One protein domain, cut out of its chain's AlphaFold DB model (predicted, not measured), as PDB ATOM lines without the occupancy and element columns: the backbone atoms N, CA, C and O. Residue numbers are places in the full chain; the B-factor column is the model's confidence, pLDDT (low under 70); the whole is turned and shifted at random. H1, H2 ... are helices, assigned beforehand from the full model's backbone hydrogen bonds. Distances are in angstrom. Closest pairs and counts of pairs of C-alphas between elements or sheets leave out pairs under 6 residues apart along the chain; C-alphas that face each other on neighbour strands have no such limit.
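Overview. This is residues 849 to 977 of the 1009 residues of a protein of Monosporascus sp. CRB-8-3 (UniProt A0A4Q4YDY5). Helix H2 makes the core of a crossed set of helices: H1 and the earlier part of H5 cross it at steep angles, short H4 packs at its first end, and H3 packs on H1. Long loops, residues 849 to 867, 902 to 913 and 931 to 953, run round these helices. The printed part has 129 residues with five named helices, H1 to H5 in order, and no named strand; the class is all helix. It is compact, with a radius of gyration of the C-alphas of 14.6 A, and rounded, spanning 44 by 34 by 28 A.

Arrangement. H1, residues 868 to 879, touches the hub H2, residues 889 to 901, at a steep tilt of 47 degrees, opposite ways; their closest C-alphas, of Ala 874 and Thr 896, are 4.9 A apart. H3, residues 914 to 923, touches H1, with C-alphas 868 and 919 closest at 6.1 A. H4, residues 925 to 930, touches residues 889 to 893 of H2, with C-alphas 889 and 927 closest at 4.9 A. H5, residues 954 to 977, touches H2 with residues 955 to 963 alone, at a steep tilt of 47 degrees; C-alphas 898 and 959 are closest at 5.6 A. H3 and H5 are near each other, while H1 and H5 are apart. In H1, H2, H3, H4 and H5 every O i to N i+4 pair is within hydrogen-bond range.

Along the chain. H1 begins at C-alpha 868 (49.952, 9.676, 11.250) and measures 16.9 A; H2 measures 18.8 A. H3 and H4 measure 14.1 A and 8.8 A. H5 measures 34.5 A and ends at C-alpha 977 (34.968, 25.002, 26.109).

Size, cuts and confidence. The C-alphas farthest apart, of Pro 858 and Gln 977, are 45.2 A apart. The printed part has no cut; the links H2 to H3 and H4 to H5 are long. The model's pLDDT is under 70 at residues 854 to 864, 886, 904 to 911, 934 to 941 and 976 to 977.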
ATOM      1  N   PHE A 849      45.267   3.859   0.852       83.06
ATOM      2  CA  PHE A 849      44.556   2.974   1.791       83.06
ATOM      3  C   PHE A 849      45.268   1.637   2.085       83.06
ATOM      4  O   PHE A 849      45.133   1.093   3.183       83.06
ATOM      5  N   ASP A 850      46.082   1.130   1.150       79.38
ATOM      6  CA  ASP A 850      46.881  -0.086   1.335       79.38
ATOM      7  C   ASP A 850      47.848  -0.026   2.545       79.38
ATOM      8  O   ASP A 850      48.250  -1.086   3.032       79.38
ATOM      9  N   VAL A 851      48.182   1.160   3.090       78.44
ATOM     10  CA  VAL A 851      48.964   1.270   4.345       78.44
ATOM     11  C   VAL A 851      48.170   0.903   5.604       78.44
ATOM     12  O   VAL A 851      48.756   0.513   6.611       78.44
ATOM     13  N   ILE A 852      46.840   1.004   5.556       76.88
ATOM     14  CA  ILE A 852      45.936   0.599   6.642       76.88
ATOM     15  C   ILE A 852      45.671  -0.899   6.523       76.88
ATOM     16  O   ILE A 852      45.807  -1.653   7.485       76.88
ATOM     17  N   CYS A 853      45.270  -1.312   5.323       72.00
ATOM     18  CA  CYS A 853      44.870  -2.668   5.005       72.00
ATOM     19  C   CYS A 853      45.159  -2.919   3.526       72.00
ATOM     20  O   CYS A 853      44.417  -2.450   2.668       72.00
ATOM     21  N   GLY A 854      46.220  -3.678   3.228       62.25
ATOM     22  CA  GLY A 854      46.550  -4.063   1.855       62.25
ATOM     23  C   GLY A 854      45.361  -4.759   1.188       62.25
ATOM     24  O   GLY A 854      44.984  -5.866   1.588       62.25
ATOM     25  N   LEU A 855      44.747  -4.103   0.207       55.81
ATOM     26  CA  LEU A 855      43.639  -4.635  -0.581       55.81
ATOM     27  C   LEU A 855      44.181  -5.504  -1.716       55.81
ATOM     28  O   LEU A 855      43.662  -6.592  -1.955       55.81
ATOM     29  N   PHE A 856      45.271  -5.055  -2.351       54.81
ATOM     30  CA  PHE A 856      45.815  -5.650  -3.579       54.81
ATOM     31  C   PHE A 856      47.289  -6.075  -3.479       54.81
ATOM     32  O   PHE A 856      47.922  -6.386  -4.488       54.81
ATOM     33  N   SER A 857      47.876  -6.083  -2.279       50.06
ATOM     34  CA  SER A 857      49.278  -6.472  -2.065       50.06
ATOM     35  C   SER A 857      49.500  -7.200  -0.735       50.06
ATOM     36  O   SER A 857      48.756  -6.980   0.223       50.06
ATOM     37  N   PRO A 858      50.509  -8.094  -0.651       49.03
ATOM     38  CA  PRO A 858      50.834  -8.802   0.583       49.03
ATOM     39  C   PRO A 858      51.297  -7.827   1.672       49.03
ATOM     40  O   PRO A 858      51.985  -6.847   1.387       49.03
ATOM     41  N   LYS A 859      50.933  -8.123   2.927       52.25
ATOM     42  CA  LYS A 859      51.175  -7.254   4.089       52.25
ATOM     43  C   LYS A 859      52.639  -6.803   4.176       52.25
ATOM     44  O   LYS A 859      53.546  -7.638   4.207       52.25
ATOM     45  N   SER A 860      52.852  -5.492   4.298       48.34
ATOM     46  CA  SER A 860      54.128  -4.944   4.762       48.34
ATOM     47  C   SER A 860      54.355  -5.307   6.243       48.34
ATOM     48  O   SER A 860      53.487  -5.880   6.906       48.34
ATOM     49  N   ALA A 861      55.549  -5.032   6.775       48.97
ATOM     50  CA  ALA A 861      55.896  -5.393   8.149       48.97
ATOM     51  C   ALA A 861      55.114  -4.538   9.169       48.97
ATOM     52  O   ALA A 861      55.545  -3.444   9.530       48.97
ATOM     53  N   ALA A 862      53.964  -5.052   9.618       53.34
ATOM     54  CA  ALA A 862      53.015  -4.337  10.468       53.34
ATOM     55  C   ALA A 862      53.664  -3.761  11.739       53.34
ATOM     56  O   ALA A 862      54.218  -4.486  12.571       53.34
ATOM     57  N   THR A 863      53.550  -2.443  11.912       57.59
ATOM     58  CA  THR A 863      53.949  -1.769  13.154       57.59
ATOM     59  C   THR A 863      52.790  -1.815  14.146       57.59
ATOM     60  O   THR A 863      51.650  -1.539  13.790       57.59
ATOM     61  N   SER A 864      53.046  -2.148  15.414       61.66
ATOM     62  CA  SER A 864      52.003  -2.322  16.445       61.66
ATOM     63  C   SER A 864      51.422  -1.006  16.997       61.66
ATOM     64  O   SER A 864      51.109  -0.894  18.184       61.66
ATOM     65  N   LYS A 865      51.345   0.033  16.156       73.38
ATOM     66  CA  LYS A 865      50.845   1.371  16.491       73.38
ATOM     67  C   LYS A 865      50.163   2.005  15.284       73.38
ATOM     68  O   LYS A 865      50.631   1.867  14.162       73.38
ATOM     69  N   ILE A 866      49.097   2.755  15.540       81.06
ATOM     70  CA  ILE A 866      48.536   3.690  14.561       81.06
ATOM     71  C   ILE A 866      49.548   4.830  14.370       81.06
ATOM     72  O   ILE A 866      50.038   5.392  15.355       81.06
ATOM     73  N   THR A 867      49.886   5.126  13.117       86.38
ATOM     74  CA  THR A 867      50.766   6.233  12.718       86.38
ATOM     75  C   THR A 867      49.941   7.387  12.148       86.38
ATOM     76  O   THR A 867      48.747   7.237  11.887       86.38
ATOM     77  N   GLU A 868      50.577   8.536  11.930       88.00
ATOM     78  CA  GLU A 868      49.952   9.676  11.250       88.00
ATOM     79  C   GLU A 868      49.498   9.315   9.828       88.00
ATOM     80  O   GLU A 868      48.369   9.610   9.448       88.00
ATOM     81  N   GLU A 869      50.326   8.572   9.085       87.38
ATOM     82  CA  GLU A 869      50.019   8.097   7.732       87.38
ATOM     83  C   GLU A 869      48.749   7.231   7.694       87.38
ATOM     84  O   GLU A 869      47.923   7.390   6.797       87.38
ATOM     85  N   HIS A 870      48.535   6.371   8.701       87.75
ATOM     86  CA  HIS A 870      47.335   5.530   8.775       87.75
ATOM     87  C   HIS A 870      46.070   6.366   9.042       87.75
ATOM     88  O   HIS A 870      45.010   6.050   8.506       87.75
ATOM     89  N   VAL A 871      46.164   7.432   9.849       89.94
ATOM     90  CA  VAL A 871      45.030   8.336  10.126       89.94
ATOM     91  C   VAL A 871      44.708   9.199   8.904       89.94
ATOM     92  O   VAL A 871      43.541   9.305   8.539       89.94
ATOM     93  N   VAL A 872      45.721   9.754   8.230       91.69
ATOM     94  CA  VAL A 872      45.539  10.565   7.013       91.69
ATOM     95  C   VAL A 872      44.945   9.732   5.875       91.69
ATOM     96  O   VAL A 872      43.962  10.151   5.267       91.69
ATOM     97  N   ALA A 873      45.468   8.528   5.621       90.31
ATOM     98  CA  ALA A 873      44.903   7.623   4.619       90.31
ATOM     99  C   ALA A 873      43.449   7.236   4.951       90.31
ATOM    100  O   ALA A 873      42.606   7.152   4.053       90.31
ATOM    101  N   ALA A 874      43.123   7.055   6.239       91.81
ATOM    102  CA  ALA A 874      41.776   6.698   6.676       91.81
ATOM    103  C   ALA A 874      40.804   7.866   6.467       91.81
ATOM    104  O   ALA A 874      39.778   7.683   5.818       91.81
ATOM    105  N   ARG A 875      41.169   9.071   6.928       94.19
ATOM    106  CA  ARG A 875      40.384  10.303   6.763       94.19
ATOM    107  C   ARG A 875      40.145  10.628   5.297       94.19
ATOM    108  O   ARG A 875      39.008  10.848   4.893       94.19
ATOM    109  N   ASN A 876      41.192  10.586   4.477       93.50
ATOM    110  CA  ASN A 876      41.076  10.889   3.056       93.50
ATOM    111  C   ASN A 876      40.196   9.866   2.324       93.50
ATOM    112  O   ASN A 876      39.319  10.267   1.562       93.50
ATOM    113  N   THR A 877      40.366   8.564   2.584       91.81
ATOM    114  CA  THR A 877      39.507   7.529   1.976       91.81
ATOM    115  C   THR A 877      38.058   7.647   2.460       91.81
ATOM    116  O   THR A 877      37.124   7.424   1.693       91.81
ATOM    117  N   ALA A 878      37.850   8.047   3.719       94.06
ATOM    118  CA  ALA A 878      36.526   8.227   4.304       94.06
ATOM    119  C   ALA A 878      35.728   9.350   3.621       94.06
ATOM    120  O   ALA A 878      34.503   9.256   3.546       94.06
ATOM    121  N   THR A 879      36.396  10.362   3.049       92.94
ATOM    122  CA  THR A 879      35.706  11.419   2.288       92.94
ATOM    123  C   THR A 879      34.936  10.899   1.072       92.94
ATOM    124  O   THR A 879      33.901  11.476   0.753       92.94
ATOM    125  N   PHE A 880      35.358   9.795   0.437       92.31
ATOM    126  CA  PHE A 880      34.638   9.219  -0.708       92.31
ATOM    127  C   PHE A 880      33.278   8.619  -0.324       92.31
ATOM    128  O   PHE A 880      32.372   8.586  -1.153       92.31
ATOM    129  N   PHE A 881      33.122   8.163   0.924       92.81
ATOM    130  CA  PHE A 881      31.874   7.584   1.442       92.81
ATOM    131  C   PHE A 881      30.841   8.639   1.855       92.81
ATOM    132  O   PHE A 881      29.691   8.291   2.118       92.81
ATOM    133  N   ARG A 882      31.220   9.920   1.881       91.75
ATOM    134  CA  ARG A 882      30.301  11.052   2.015       91.75
ATOM    135  C   ARG A 882      29.900  11.532   0.617       91.75
ATOM    136  O   ARG A 882      30.775  11.762  -0.217       91.75
ATOM    137  N   ARG A 883      28.602  11.735   0.364       85.50
ATOM    138  CA  ARG A 883      28.145  12.344  -0.897       85.50
ATOM    139  C   ARG A 883      28.633  13.805  -0.994       85.50
ATOM    140  O   ARG A 883      28.641  14.488   0.033       85.50
ATOM    141  N   PRO A 884      29.063  14.310  -2.166       71.19
ATOM    142  CA  PRO A 884      29.575  15.680  -2.298       71.19
ATOM    143  C   PRO A 884      28.620  16.766  -1.779       71.19
ATOM    144  O   PRO A 884      29.063  17.738  -1.176       71.19
ATOM    145  N   GLU A 885      27.319  16.571  -1.983       71.44
ATOM    146  CA  GLU A 885      26.233  17.477  -1.605       71.44
ATOM    147  C   GLU A 885      25.852  17.450  -0.113       71.44
ATOM    148  O   GLU A 885      25.103  18.311   0.337       71.44
ATOM    149  N   ASP A 886      26.343  16.478   0.666       65.19
ATOM    150  CA  ASP A 886      25.813  16.192   2.007       65.19
ATOM    151  C   ASP A 886      26.433  17.025   3.144       65.19
ATOM    152  O   ASP A 886      25.793  17.222   4.176       65.19
ATOM    153  N   GLY A 887      27.701  17.437   3.031       79.00
ATOM    154  CA  GLY A 887      28.471  18.079   4.118       79.00
ATOM    155  C   GLY A 887      28.852  17.146   5.289       79.00
ATOM    156  O   GLY A 887      30.023  17.088   5.671       79.00
ATOM    157  N   ARG A 888      27.891  16.351   5.785       85.31
ATOM    158  CA  ARG A 888      27.941  15.237   6.770       85.31
ATOM    159  C   ARG A 888      29.339  14.829   7.293       85.31
ATOM    160  O   ARG A 888      29.941  13.882   6.777       85.31
ATOM    161  N   PRO A 889      29.866  15.485   8.345       91.12
ATOM    162  CA  PRO A 889      31.166  15.145   8.941       91.12
ATOM    163  C   PRO A 889      31.149  13.812   9.710       91.12
ATOM    164  O   PRO A 889      32.179  13.149   9.825       91.12
ATOM    165  N   ASP A 890      29.987  13.385  10.210       91.88
ATOM    166  CA  ASP A 890      29.807  12.132  10.948       91.88
ATOM    167  C   ASP A 890      30.145  10.900  10.100       91.88
ATOM    168  O   ASP A 890      30.805   9.991  10.599       91.88
ATOM    169  N   ILE A 891      29.803  10.902   8.805       93.69
ATOM    170  CA  ILE A 891      30.182   9.827   7.872       93.69
ATOM    171  C   ILE A 891      31.710   9.703   7.793       93.69
ATOM    172  O   ILE A 891      32.251   8.600   7.884       93.69
ATOM    173  N   VAL A 892      32.427  10.828   7.688       95.19
ATOM    174  CA  VAL A 892      33.895  10.831   7.603       95.19
ATOM    175  C   VAL A 892      34.512  10.307   8.904       95.19
ATOM    176  O   VAL A 892      35.416   9.472   8.858       95.19
ATOM    177  N   ILE A 893      33.988  10.711  10.066       94.81
ATOM    178  CA  ILE A 893      34.428  10.220  11.383       94.81
ATOM    179  C   ILE A 893      34.195   8.707  11.520       94.81
ATOM    180  O   ILE A 893      35.106   7.974  11.916       94.81
ATOM    181  N   VAL A 894      32.996   8.231  11.174       94.38
ATOM    182  CA  VAL A 894      32.601   6.818  11.283       94.38
ATOM    183  C   VAL A 894      33.438   5.932  10.369       94.38
ATOM    184  O   VAL A 894      33.964   4.915  10.822       94.38
ATOM    185  N   MET A 895      33.628   6.335   9.112       94.69
ATOM    186  CA  MET A 895      34.441   5.572   8.167       94.69
ATOM    187  C   MET A 895      35.929   5.613   8.535       94.69
ATOM    188  O   MET A 895      36.586   4.575   8.489       94.69
ATOM    189  N   THR A 896      36.451   6.746   9.021       94.19
ATOM    190  CA  THR A 896      37.828   6.829   9.549       94.19
ATOM    191  C   THR A 896      38.036   5.856  10.711       94.19
ATOM    192  O   THR A 896      39.019   5.116  10.729       94.19
ATOM    193  N   ALA A 897      37.093   5.796  11.659       91.75
ATOM    194  CA  ALA A 897      37.137   4.843  12.765       91.75
ATOM    195  C   ALA A 897      37.078   3.387  12.270       91.75
ATOM    196  O   ALA A 897      37.915   2.576  12.667       91.75
ATOM    197  N   ALA A 898      36.144   3.067  11.367       91.31
ATOM    198  CA  ALA A 898      35.994   1.731  10.789       91.31
ATOM    199  C   ALA A 898      37.255   1.266  10.037       91.31
ATOM    200  O   ALA A 898      37.627   0.098  10.134       91.31
ATOM    201  N   PHE A 899      37.951   2.169   9.342       90.50
ATOM    202  CA  PHE A 899      39.211   1.862   8.664       90.50
ATOM    203  C   PHE A 899      40.370   1.661   9.640       90.50
ATOM    204  O   PHE A 899      41.125   0.704   9.488       90.50
ATOM    205  N   LEU A 900      40.489   2.489  10.683       87.31
ATOM    206  CA  LEU A 900      41.510   2.301  11.721       87.31
ATOM    207  C   LEU A 900      41.356   0.959  12.466       87.31
ATOM    208  O   LEU A 900      42.359   0.408  12.922       87.31
ATOM    209  N   VAL A 901      40.146   0.387  12.519       86.44
ATOM    210  CA  VAL A 901      39.896  -0.965  13.059       86.44
ATOM    211  C   VAL A 901      40.487  -2.079  12.174       86.44
ATOM    212  O   VAL A 901      40.826  -3.143  12.689       86.44
ATOM    213  N   LEU A 902      40.677  -1.847  10.868       82.44
ATOM    214  CA  LEU A 902      41.276  -2.825   9.940       82.44
ATOM    215  C   LEU A 902      42.798  -2.973  10.100       82.44
ATOM    216  O   LEU A 902      43.372  -3.945   9.606       82.44
ATOM    217  N   HIS A 903      43.464  -2.007  10.740       77.19
ATOM    218  CA  HIS A 903      44.918  -1.974  10.844       77.19
ATOM    219  C   HIS A 903      45.440  -3.059  11.803       77.19
ATOM    220  O   HIS A 903      45.315  -2.939  13.022       77.19
ATOM    221  N   ASP A 904      46.107  -4.079  11.244       57.72
ATOM    222  CA  ASP A 904      46.660  -5.260  11.942       57.72
ATOM    223  C   ASP A 904      47.461  -4.952  13.221       57.72
ATOM    224  O   ASP A 904      47.556  -5.785  14.122       57.72
ATOM    225  N   GLY A 905      48.085  -3.774  13.298       55.00
ATOM    226  CA  GLY A 905      48.878  -3.359  14.451       55.00
ATOM    227  C   GLY A 905      48.076  -2.832  15.644       55.00
ATOM    228  O   GLY A 905      48.673  -2.576  16.692       55.00
ATOM    229  N   TRP A 906      46.758  -2.638  15.525       58.78
ATOM    230  CA  TRP A 906      45.910  -2.249  16.654       58.78
ATOM    231  C   TRP A 906      45.506  -3.503  17.448       58.78
ATOM    232  O   TRP A 906      44.681  -4.312  17.021       58.78
ATOM    233  N   GLY A 907      46.165  -3.698  18.597       55.66
ATOM    234  CA  GLY A 907      45.945  -4.852  19.475       55.66
ATOM    235  C   GLY A 907      44.545  -4.892  20.102       55.66
ATOM    236  O   GLY A 907      43.680  -4.080  19.800       55.66
ATOM    237  N   GLU A 908      44.316  -5.818  21.033       57.16
ATOM    238  CA  GLU A 908      42.991  -6.077  21.636       57.16
ATOM    239  C   GLU A 908      42.418  -4.942  22.517       57.16
ATOM    240  O   GLU A 908      41.413  -5.132  23.195       57.16
ATOM    241  N   SER A 909      43.035  -3.759  22.525       61.78
ATOM    242  CA  SER A 909      42.548  -2.602  23.273       61.78
ATOM    243  C   SER A 909      41.498  -1.845  22.463       61.78
ATOM    244  O   SER A 909      41.799  -1.270  21.422       61.78
ATOM    245  N   GLU A 910      40.273  -1.793  22.980       61.34
ATOM    246  CA  GLU A 910      39.121  -1.117  22.360       61.34
ATOM    247  C   GLU A 910      39.191   0.427  22.424       61.34
ATOM    248  O   GLU A 910      38.221   1.112  22.109       61.34
ATOM    249  N   VAL A 911      40.324   0.988  22.863       66.00
ATOM    250  CA  VAL A 911      40.520   2.417  23.138       66.00
ATOM    251  C   VAL A 911      41.809   2.893  22.466       66.00
ATOM    252  O   VAL A 911      42.850   2.237  22.538       66.00
ATOM    253  N   LEU A 912      41.769   4.063  21.822       74.06
ATOM    254  CA  LEU A 912      42.974   4.707  21.293       74.06
ATOM    255  C   LEU A 912      43.910   5.115  22.437       74.06
ATOM    256  O   LEU A 912      43.488   5.758  23.397       74.06
ATOM    257  N   SER A 913      45.204   4.807  22.305       78.06
ATOM    258  CA  SER A 913      46.226   5.416  23.163       78.06
ATOM    259  C   SER A 913      46.235   6.930  22.959       78.06
ATOM    260  O   SER A 913      45.965   7.396  21.854       78.06
ATOM    261  N   ASP A 914      46.588   7.722  23.974       81.00
ATOM    262  CA  ASP A 914      46.453   9.184  23.860       81.00
ATOM    263  C   ASP A 914      47.326   9.806  22.752       81.00
ATOM    264  O   ASP A 914      46.971  10.845  22.203       81.00
ATOM    265  N   SER A 915      48.405   9.132  22.330       81.62
ATOM    266  CA  SER A 915      49.163   9.503  21.126       81.62
ATOM    267  C   SER A 915      48.389   9.268  19.822       81.62
ATOM    268  O   SER A 915      48.489  10.073  18.903       81.62
ATOM    269  N   ALA A 916      47.624   8.176  19.726       82.19
ATOM    270  CA  ALA A 916      46.785   7.885  18.564       82.19
ATOM    271  C   ALA A 916      45.503   8.731  18.576       82.19
ATOM    272  O   ALA A 916      45.086   9.213  17.529       82.19
ATOM    273  N   TRP A 917      44.929   8.991  19.758       87.12
ATOM    274  CA  TRP A 917      43.867   9.983  19.921       87.12
ATOM    275  C   TRP A 917      44.329  11.374  19.481       87.12
ATOM    276  O   TRP A 917      43.595  12.037  18.765       87.12
ATOM    277  N   GLY A 918      45.542  11.800  19.856       87.81
ATOM    278  CA  GLY A 918      46.103  13.080  19.416       87.81
ATOM    279  C   GLY A 918      46.138  13.206  17.892       87.81
ATOM    280  O   GLY A 918      45.645  14.191  17.359       87.81
ATOM    281  N   LEU A 919      46.623  12.176  17.188       90.06
ATOM    282  CA  LEU A 919      46.616  12.138  15.719       90.06
ATOM    283  C   LEU A 919      45.196  12.200  15.137       90.06
ATOM    284  O   LEU A 919      44.944  12.991  14.233       90.06
ATOM    285  N   VAL A 920      44.262  11.403  15.668       90.81
ATOM    286  CA  VAL A 920      42.855  11.401  15.229       90.81
ATOM    287  C   VAL A 920      42.190  12.759  15.480       90.81
ATOM    288  O   VAL A 920      41.506  13.262  14.599       90.81
ATOM    289  N   GLN A 921      42.440  13.394  16.627       90.50
ATOM    290  CA  GLN A 921      41.923  14.725  16.949       90.50
ATOM    291  C   GLN A 921      42.543  15.826  16.078       90.50
ATOM    292  O   GLN A 921      41.843  16.771  15.743       90.50
ATOM    293  N   THR A 922      43.819  15.724  15.697       92.88
ATOM    294  CA  THR A 922      44.462  16.691  14.789       92.88
ATOM    295  C   THR A 922      43.957  16.558  13.352       92.88
ATOM    296  O   THR A 922      43.717  17.572  12.706       92.88
ATOM    297  N   HIS A 923      43.779  15.334  12.846       93.94
ATOM    298  CA  HIS A 923      43.426  15.091  11.439       93.94
ATOM    299  C   HIS A 923      41.918  15.003  11.157       93.94
ATOM    300  O   HIS A 923      41.535  15.010   9.992       93.94
ATOM    301  N   LEU A 924      41.074  14.971  12.195       93.62
ATOM    302  CA  LEU A 924      39.621  15.188  12.115       93.62
ATOM    303  C   LEU A 924      39.185  16.496  12.808       93.62
ATOM    304  O   LEU A 924      38.030  16.620  13.198       93.62
ATOM    305  N   ASP A 925      40.081  17.468  13.020       90.62
ATOM    306  CA  ASP A 925      39.771  18.717  13.749       90.62
ATOM    307  C   ASP A 925      38.657  19.548  13.074       90.62
ATOM    308  O   ASP A 925      37.890  20.237  13.748       90.62
ATOM    309  N   GLU A 926      38.528  19.461  11.747       88.19
ATOM    310  CA  GLU A 926      37.451  20.095  10.973       88.19
ATOM    311  C   GLU A 926      36.115  19.370  11.217       88.19
ATOM    312  O   GLU A 926      35.134  19.972  11.657       88.19
ATOM    313  N   GLU A 927      36.095  18.048  11.032       93.38
ATOM    314  CA  GLU A 927      34.930  17.191  11.249       93.38
ATOM    315  C   GLU A 927      34.456  17.201  12.711       93.38
ATOM    316  O   GLU A 927      33.256  17.193  12.980       93.38
ATOM    317  N   PHE A 928      35.378  17.252  13.674       91.81
ATOM    318  CA  PHE A 928      35.103  17.284  15.113       91.81
ATOM    319  C   PHE A 928      34.508  18.619  15.587       91.81
ATOM    320  O   PHE A 928      33.800  18.648  16.602       91.81
ATOM    321  N   LYS A 929      34.739  19.714  14.851       83.69
ATOM    322  CA  LYS A 929      34.028  20.986  15.053       83.69
ATOM    323  C   LYS A 929      32.628  20.926  14.449       83.69
ATOM    324  O   LYS A 929      31.671  21.223  15.156       83.69
ATOM    325  N   ALA A 930      32.516  20.470  13.202       82.25
ATOM    326  CA  ALA A 930      31.260  20.410  12.454       82.25
ATOM    327  C   ALA A 930      30.235  19.400  13.022       82.25
ATOM    328  O   ALA A 930      29.030  19.639  12.993       82.25
ATOM    329  N   VAL A 931      30.677  18.255  13.560       85.38
ATOM    330  CA  VAL A 931      29.765  17.150  13.907       85.38
ATOM    331  C   VAL A 931      28.787  17.493  15.037       85.38
ATOM    332  O   VAL A 931      29.154  17.584  16.211       85.38
ATOM    333  N   ARG A 932      27.503  17.635  14.710       79.69
ATOM    334  CA  ARG A 932      26.426  17.753  15.704       79.69
ATOM    335  C   ARG A 932      26.168  16.373  16.329       79.69
ATOM    336  O   ARG A 932      26.191  15.358  15.642       79.69
ATOM    337  N   LEU A 933      26.012  16.327  17.653       74.44
ATOM    338  CA  LEU A 933      25.888  15.092  18.444       74.44
ATOM    339  C   LEU A 933      24.665  15.215  19.364       74.44
ATOM    340  O   LEU A 933      24.523  16.281  19.966       74.44
ATOM    341  N   PRO A 934      23.831  14.169  19.546       68.25
ATOM    342  CA  PRO A 934      22.620  14.266  20.367       68.25
ATOM    343  C   PRO A 934      22.926  14.743  21.791       68.25
ATOM    344  O   PRO A 934      23.798  14.163  22.450       68.25
ATOM    345  N   ALA A 935      22.216  15.776  22.258       53.94
ATOM    346  CA  ALA A 935      22.504  16.477  23.512       53.94
ATOM    347  C   ALA A 935      22.509  15.516  24.714       53.94
ATOM    348  O   ALA A 935      23.557  15.326  25.340       53.94
ATOM    349  N   CYS A 936      21.376  14.850  24.976       52.69
ATOM    350  CA  CYS A 936      21.296  13.667  25.835       52.69
ATOM    351  C   CYS A 936      19.980  12.883  25.637       52.69
ATOM    352  O   CYS A 936      18.981  13.162  26.289       52.69
ATOM    353  N   SER A 937      20.011  11.834  24.812       46.19
ATOM    354  CA  SER A 937      19.002  10.763  24.798       46.19
ATOM    355  C   SER A 937      19.714   9.407  24.730       46.19
ATOM    356  O   SER A 937      20.847   9.333  24.252       46.19
ATOM    357  N   LEU A 938      19.083   8.354  25.258       42.75
ATOM    358  CA  LEU A 938      19.562   6.968  25.150       42.75
ATOM    359  C   LEU A 938      19.123   6.300  23.838       42.75
ATOM    360  O   LEU A 938      19.741   5.322  23.422       42.75
ATOM    361  N   ASP A 939      18.092   6.850  23.196       44.62
ATOM    362  CA  ASP A 939      17.432   6.287  22.017       44.62
ATOM    363  C   ASP A 939      17.809   7.037  20.721       44.62
ATOM    364  O   ASP A 939      17.677   6.499  19.623       44.62
ATOM    365  N   ALA A 940      18.349   8.258  20.835       57.94
ATOM    366  CA  ALA A 940      18.892   9.005  19.701       57.94
ATOM    367  C   ALA A 940      20.243   8.422  19.249       57.94
ATOM    368  O   ALA A 940      21.230   8.456  19.989       57.94
ATOM    369  N   VAL A 941      20.308   7.918  18.015       68.69
ATOM    370  CA  VAL A 941      21.519   7.277  17.485       68.69
ATOM    371  C   VAL A 941      22.600   8.321  17.181       68.69
ATOM    372  O   VAL A 941      22.485   9.092  16.232       68.69
ATOM    373  N   GLY A 942      23.661   8.326  17.992       82.94
ATOM    374  CA  GLY A 942      24.858   9.148  17.792       82.94
ATOM    375  C   GLY A 942      25.796   8.587  16.716       82.94
ATOM    376  O   GLY A 942      25.355   8.059  15.695       82.94
ATOM    377  N   LEU A 943      27.113   8.648  16.946       91.44
ATOM    378  CA  LEU A 943      28.101   8.115  15.987       91.44
ATOM    379  C   LEU A 943      27.981   6.592  15.771       91.44
ATOM    380  O   LEU A 943      28.408   6.073  14.741       91.44
ATOM    381  N   ALA A 944      27.385   5.868  16.720       91.88
ATOM    382  CA  ALA A 944      27.010   4.463  16.589       91.88
ATOM    383  C   ALA A 944      25.748   4.167  17.420       91.88
ATOM    384  O   ALA A 944      25.485   4.846  18.410       91.88
ATOM    385  N   ASN A 945      25.001   3.111  17.072       90.75
ATOM    386  CA  ASN A 945      23.994   2.549  17.975       90.75
ATOM    387  C   ASN A 945      24.694   1.580  18.958       90.75
ATOM    388  O   ASN A 945      25.197   0.545  18.503       90.75
ATOM    389  N   PRO A 946      24.732   1.849  20.279       88.38
ATOM    390  CA  PRO A 946      25.376   0.963  21.252       88.38
ATOM    391  C   PRO A 946      24.685  -0.407  21.389       88.38
ATOM    392  O   PRO A 946      25.335  -1.378  21.784       88.38
ATOM    393  N   ASN A 947      23.405  -0.508  21.012       90.25
ATOM    394  CA  ASN A 947      22.614  -1.743  21.035       90.25
ATOM    395  C   ASN A 947      22.874  -2.657  19.822       90.25
ATOM    396  O   ASN A 947      22.363  -3.776  19.786       90.25
ATOM    397  N   THR A 948      23.676  -2.216  18.843       91.19
ATOM    398  CA  THR A 948      24.035  -3.007  17.652       91.19
ATOM    399  C   THR A 948      24.555  -4.399  18.036       91.19
ATOM    400  O   THR A 948      25.465  -4.539  18.861       91.19
ATOM    401  N   HIS A 949      24.031  -5.447  17.391       89.38
ATOM    402  CA  HIS A 949      24.381  -6.840  17.684       89.38
ATOM    403  C   HIS A 949      25.823  -7.203  17.264       89.38
ATOM    404  O   HIS A 949      26.062  -7.792  16.213       89.38
ATOM    405  N   ALA A 950      26.804  -6.903  18.120       89.06
ATOM    406  CA  ALA A 950      28.230  -7.135  17.854       89.06
ATOM    407  C   ALA A 950      28.837  -8.372  18.561       89.06
ATOM    408  O   ALA A 950      30.044  -8.592  18.509       89.06
ATOM    409  N   THR A 951      28.036  -9.205  19.235       85.06
ATOM    410  CA  THR A 951      28.518 -10.287  20.130       85.06
ATOM    411  C   THR A 951      29.401 -11.347  19.454       85.06
ATOM    412  O   THR A 951      30.256 -11.934  20.112       85.06
ATOM    413  N   LYS A 952      29.225 -11.590  18.148       87.69
ATOM    414  CA  LYS A 952      30.066 -12.500  17.340       87.69
ATOM    415  C   LYS A 952      31.007 -11.755  16.373       87.69
ATOM    416  O   LYS A 952      31.664 -12.389  15.554       87.69
ATOM    417  N   LEU A 953      31.062 -10.425  16.457       89.38
ATOM    418  CA  LEU A 953      31.749  -9.532  15.522       89.38
ATOM    419  C   LEU A 953      32.714  -8.630  16.315       89.38
ATOM    420  O   LEU A 953      32.381  -7.484  16.627       89.38
ATOM    421  N   PRO A 954      33.899  -9.140  16.710       86.94
ATOM    422  CA  PRO A 954      34.798  -8.426  17.618       86.94
ATOM    423  C   PRO A 954      35.305  -7.104  17.033       86.94
ATOM    424  O   PRO A 954      35.531  -6.157  17.783       86.94
ATOM    425  N   ASN A 955      35.433  -7.003  15.709       86.44
ATOM    426  CA  ASN A 955      35.855  -5.768  15.060       86.44
ATOM    427  C   ASN A 955      34.720  -4.742  15.014       86.44
ATOM    428  O   ASN A 955      34.940  -3.616  15.442       86.44
ATOM    429  N   LEU A 956      33.491  -5.130  14.649       90.69
ATOM    430  CA  LEU A 956      32.318  -4.263  14.834       90.69
ATOM    431  C   LEU A 956      32.185  -3.765  16.286       90.69
ATOM    432  O   LEU A 956      31.939  -2.579  16.496       90.69
ATOM    433  N   ARG A 957      32.403  -4.627  17.295       90.38
ATOM    434  CA  ARG A 957      32.406  -4.210  18.712       90.38
ATOM    435  C   ARG A 957      33.476  -3.146  18.980       90.38
ATOM    436  O   ARG A 957      33.157  -2.145  19.616       90.38
ATOM    437  N   ARG A 958      34.699  -3.310  18.460       87.56
ATOM    438  CA  ARG A 958      35.761  -2.286  18.545       87.56
ATOM    439  C   ARG A 958      35.366  -0.987  17.842       87.56
ATOM    440  O   ARG A 958      35.573   0.068  18.426       87.56
ATOM    441  N   THR A 959      34.770  -1.040  16.650       90.38
ATOM    442  CA  THR A 959      34.305   0.151  15.915       90.38
ATOM    443  C   THR A 959      33.244   0.918  16.707       90.38
ATOM    444  O   THR A 959      33.358   2.131  16.859       90.38
ATOM    445  N   ILE A 960      32.256   0.221  17.283       90.88
ATOM    446  CA  ILE A 960      31.232   0.829  18.147       90.88
ATOM    447  C   ILE A 960      31.884   1.449  19.389       90.88
ATOM    448  O   ILE A 960      31.669   2.625  19.668       90.88
ATOM    449  N   ASN A 961      32.717   0.699  20.115       88.75
ATOM    450  CA  ASN A 961      33.337   1.175  21.356       88.75
ATOM    451  C   ASN A 961      34.300   2.357  21.100       88.75
ATOM    452  O   ASN A 961      34.356   3.294  21.902       88.75
ATOM    453  N   LEU A 962      34.978   2.376  19.947       88.50
ATOM    454  CA  LEU A 962      35.772   3.503  19.460       88.50
ATOM    455  C   LEU A 962      34.900   4.731  19.173       88.50
ATOM    456  O   LEU A 962      35.235   5.822  19.626       88.50
ATOM    457  N   LEU A 963      33.772   4.573  18.478       92.19
ATOM    458  CA  LEU A 963      32.873   5.684  18.148       92.19
ATOM    459  C   LEU A 963      32.173   6.260  19.380       92.19
ATOM    460  O   LEU A 963      32.145   7.478  19.535       92.19
ATOM    461  N   MET A 964      31.742   5.418  20.321       89.06
ATOM    462  CA  MET A 964      31.260   5.870  21.632       89.06
ATOM    463  C   MET A 964      32.362   6.601  22.424       89.06
ATOM    464  O   MET A 964      32.079   7.563  23.135       89.06
ATOM    465  N   THR A 965      33.633   6.198  22.277       87.44
ATOM    466  CA  THR A 965      34.780   6.889  22.897       87.44
ATOM    467  C   THR A 965      35.075   8.235  22.227       87.44
ATOM    468  O   THR A 965      35.345   9.208  22.934       87.44
ATOM    469  N   ILE A 966      35.006   8.320  20.892       89.06
ATOM    470  CA  ILE A 966      35.106   9.577  20.135       89.06
ATOM    471  C   ILE A 966      33.994  10.525  20.591       89.06
ATOM    472  O   ILE A 966      34.282  11.639  21.019       89.06
ATOM    473  N   GLU A 967      32.743  10.063  20.600       89.50
ATOM    474  CA  GLU A 967      31.584  10.853  21.017       89.50
ATOM    475  C   GLU A 967      31.711  11.352  22.466       89.50
ATOM    476  O   GLU A 967      31.500  12.535  22.737       89.50
ATOM    477  N   ALA A 968      32.124  10.487  23.398       86.25
ATOM    478  CA  ALA A 968      32.347  10.866  24.791       86.25
ATOM    479  C   ALA A 968      33.476  11.901  24.948       86.25
ATOM    480  O   ALA A 968      33.327  12.853  25.718       86.25
ATOM    481  N   ARG A 969      34.587  11.764  24.203       86.56
ATOM    482  CA  ARG A 969      35.683  12.751  24.202       86.56
ATOM    483  C   ARG A 969      35.244  14.080  23.567       86.56
ATOM    484  O   ARG A 969      35.579  15.126  24.115       86.56
ATOM    485  N   LEU A 970      34.435  14.071  22.506       85.00
ATOM    486  CA  LEU A 970      33.860  15.283  21.899       85.00
ATOM    487  C   LEU A 970      32.886  16.001  22.844       85.00
ATOM    488  O   LEU A 970      33.006  17.209  23.056       85.00
ATOM    489  N   LYS A 971      31.974  15.260  23.486       83.81
ATOM    490  CA  LYS A 971      31.068  15.796  24.513       83.81
ATOM    491  C   LYS A 971      31.844  16.361  25.713       83.81
ATOM    492  O   LYS A 971      31.459  17.399  26.247       83.81
ATOM    493  N   ALA A 972      32.966  15.748  26.103       80.81
ATOM    494  CA  ALA A 972      33.854  16.283  27.140       80.81
ATOM    495  C   ALA A 972      34.602  17.558  26.704       80.81
ATOM    496  O   ALA A 972      34.692  18.496  27.492       80.81
ATOM    497  N   LEU A 973      35.094  17.631  25.461       75.75
ATOM    498  CA  LEU A 973      35.757  18.825  24.916       75.75
ATOM    499  C   LEU A 973      34.803  20.028  24.861       75.75
ATOM    500  O   LEU A 973      35.163  21.106  25.325       75.75
ATOM    501  N   ARG A 974      33.560  19.834  24.398       77.00
ATOM    502  CA  ARG A 974      32.539  20.901  24.365       77.00
ATOM    503  C   ARG A 974      32.165  21.381  25.773       77.00
ATOM    504  O   ARG A 974      32.116  22.584  26.016       77.00
ATOM    505  N   ARG A 975      32.036  20.461  26.740       71.12
ATOM    506  CA  ARG A 975      31.867  20.776  28.177       71.12
ATOM    507  C   ARG A 975      33.078  21.461  28.830       71.12
ATOM    508  O   ARG A 975      32.930  21.986  29.926       71.12
ATOM    509  N   ALA A 976      34.256  21.432  28.207       66.06
ATOM    510  CA  ALA A 976      35.450  22.144  28.671       66.06
ATOM    511  C   ALA A 976      35.652  23.505  27.973       66.06
ATOM    512  O   ALA A 976      36.406  24.338  28.470       66.06
ATOM    513  N   GLN A 977      34.996  23.724  26.828       63.25
ATOM    514  CA  GLN A 977      34.968  25.002  26.109       63.25
ATOM    515  C   GLN A 977      33.854  25.921  26.631       63.25
ATOM    516  O   GLN A 977      34.064  27.128  26.741       63.25
TER     517      GLN A 977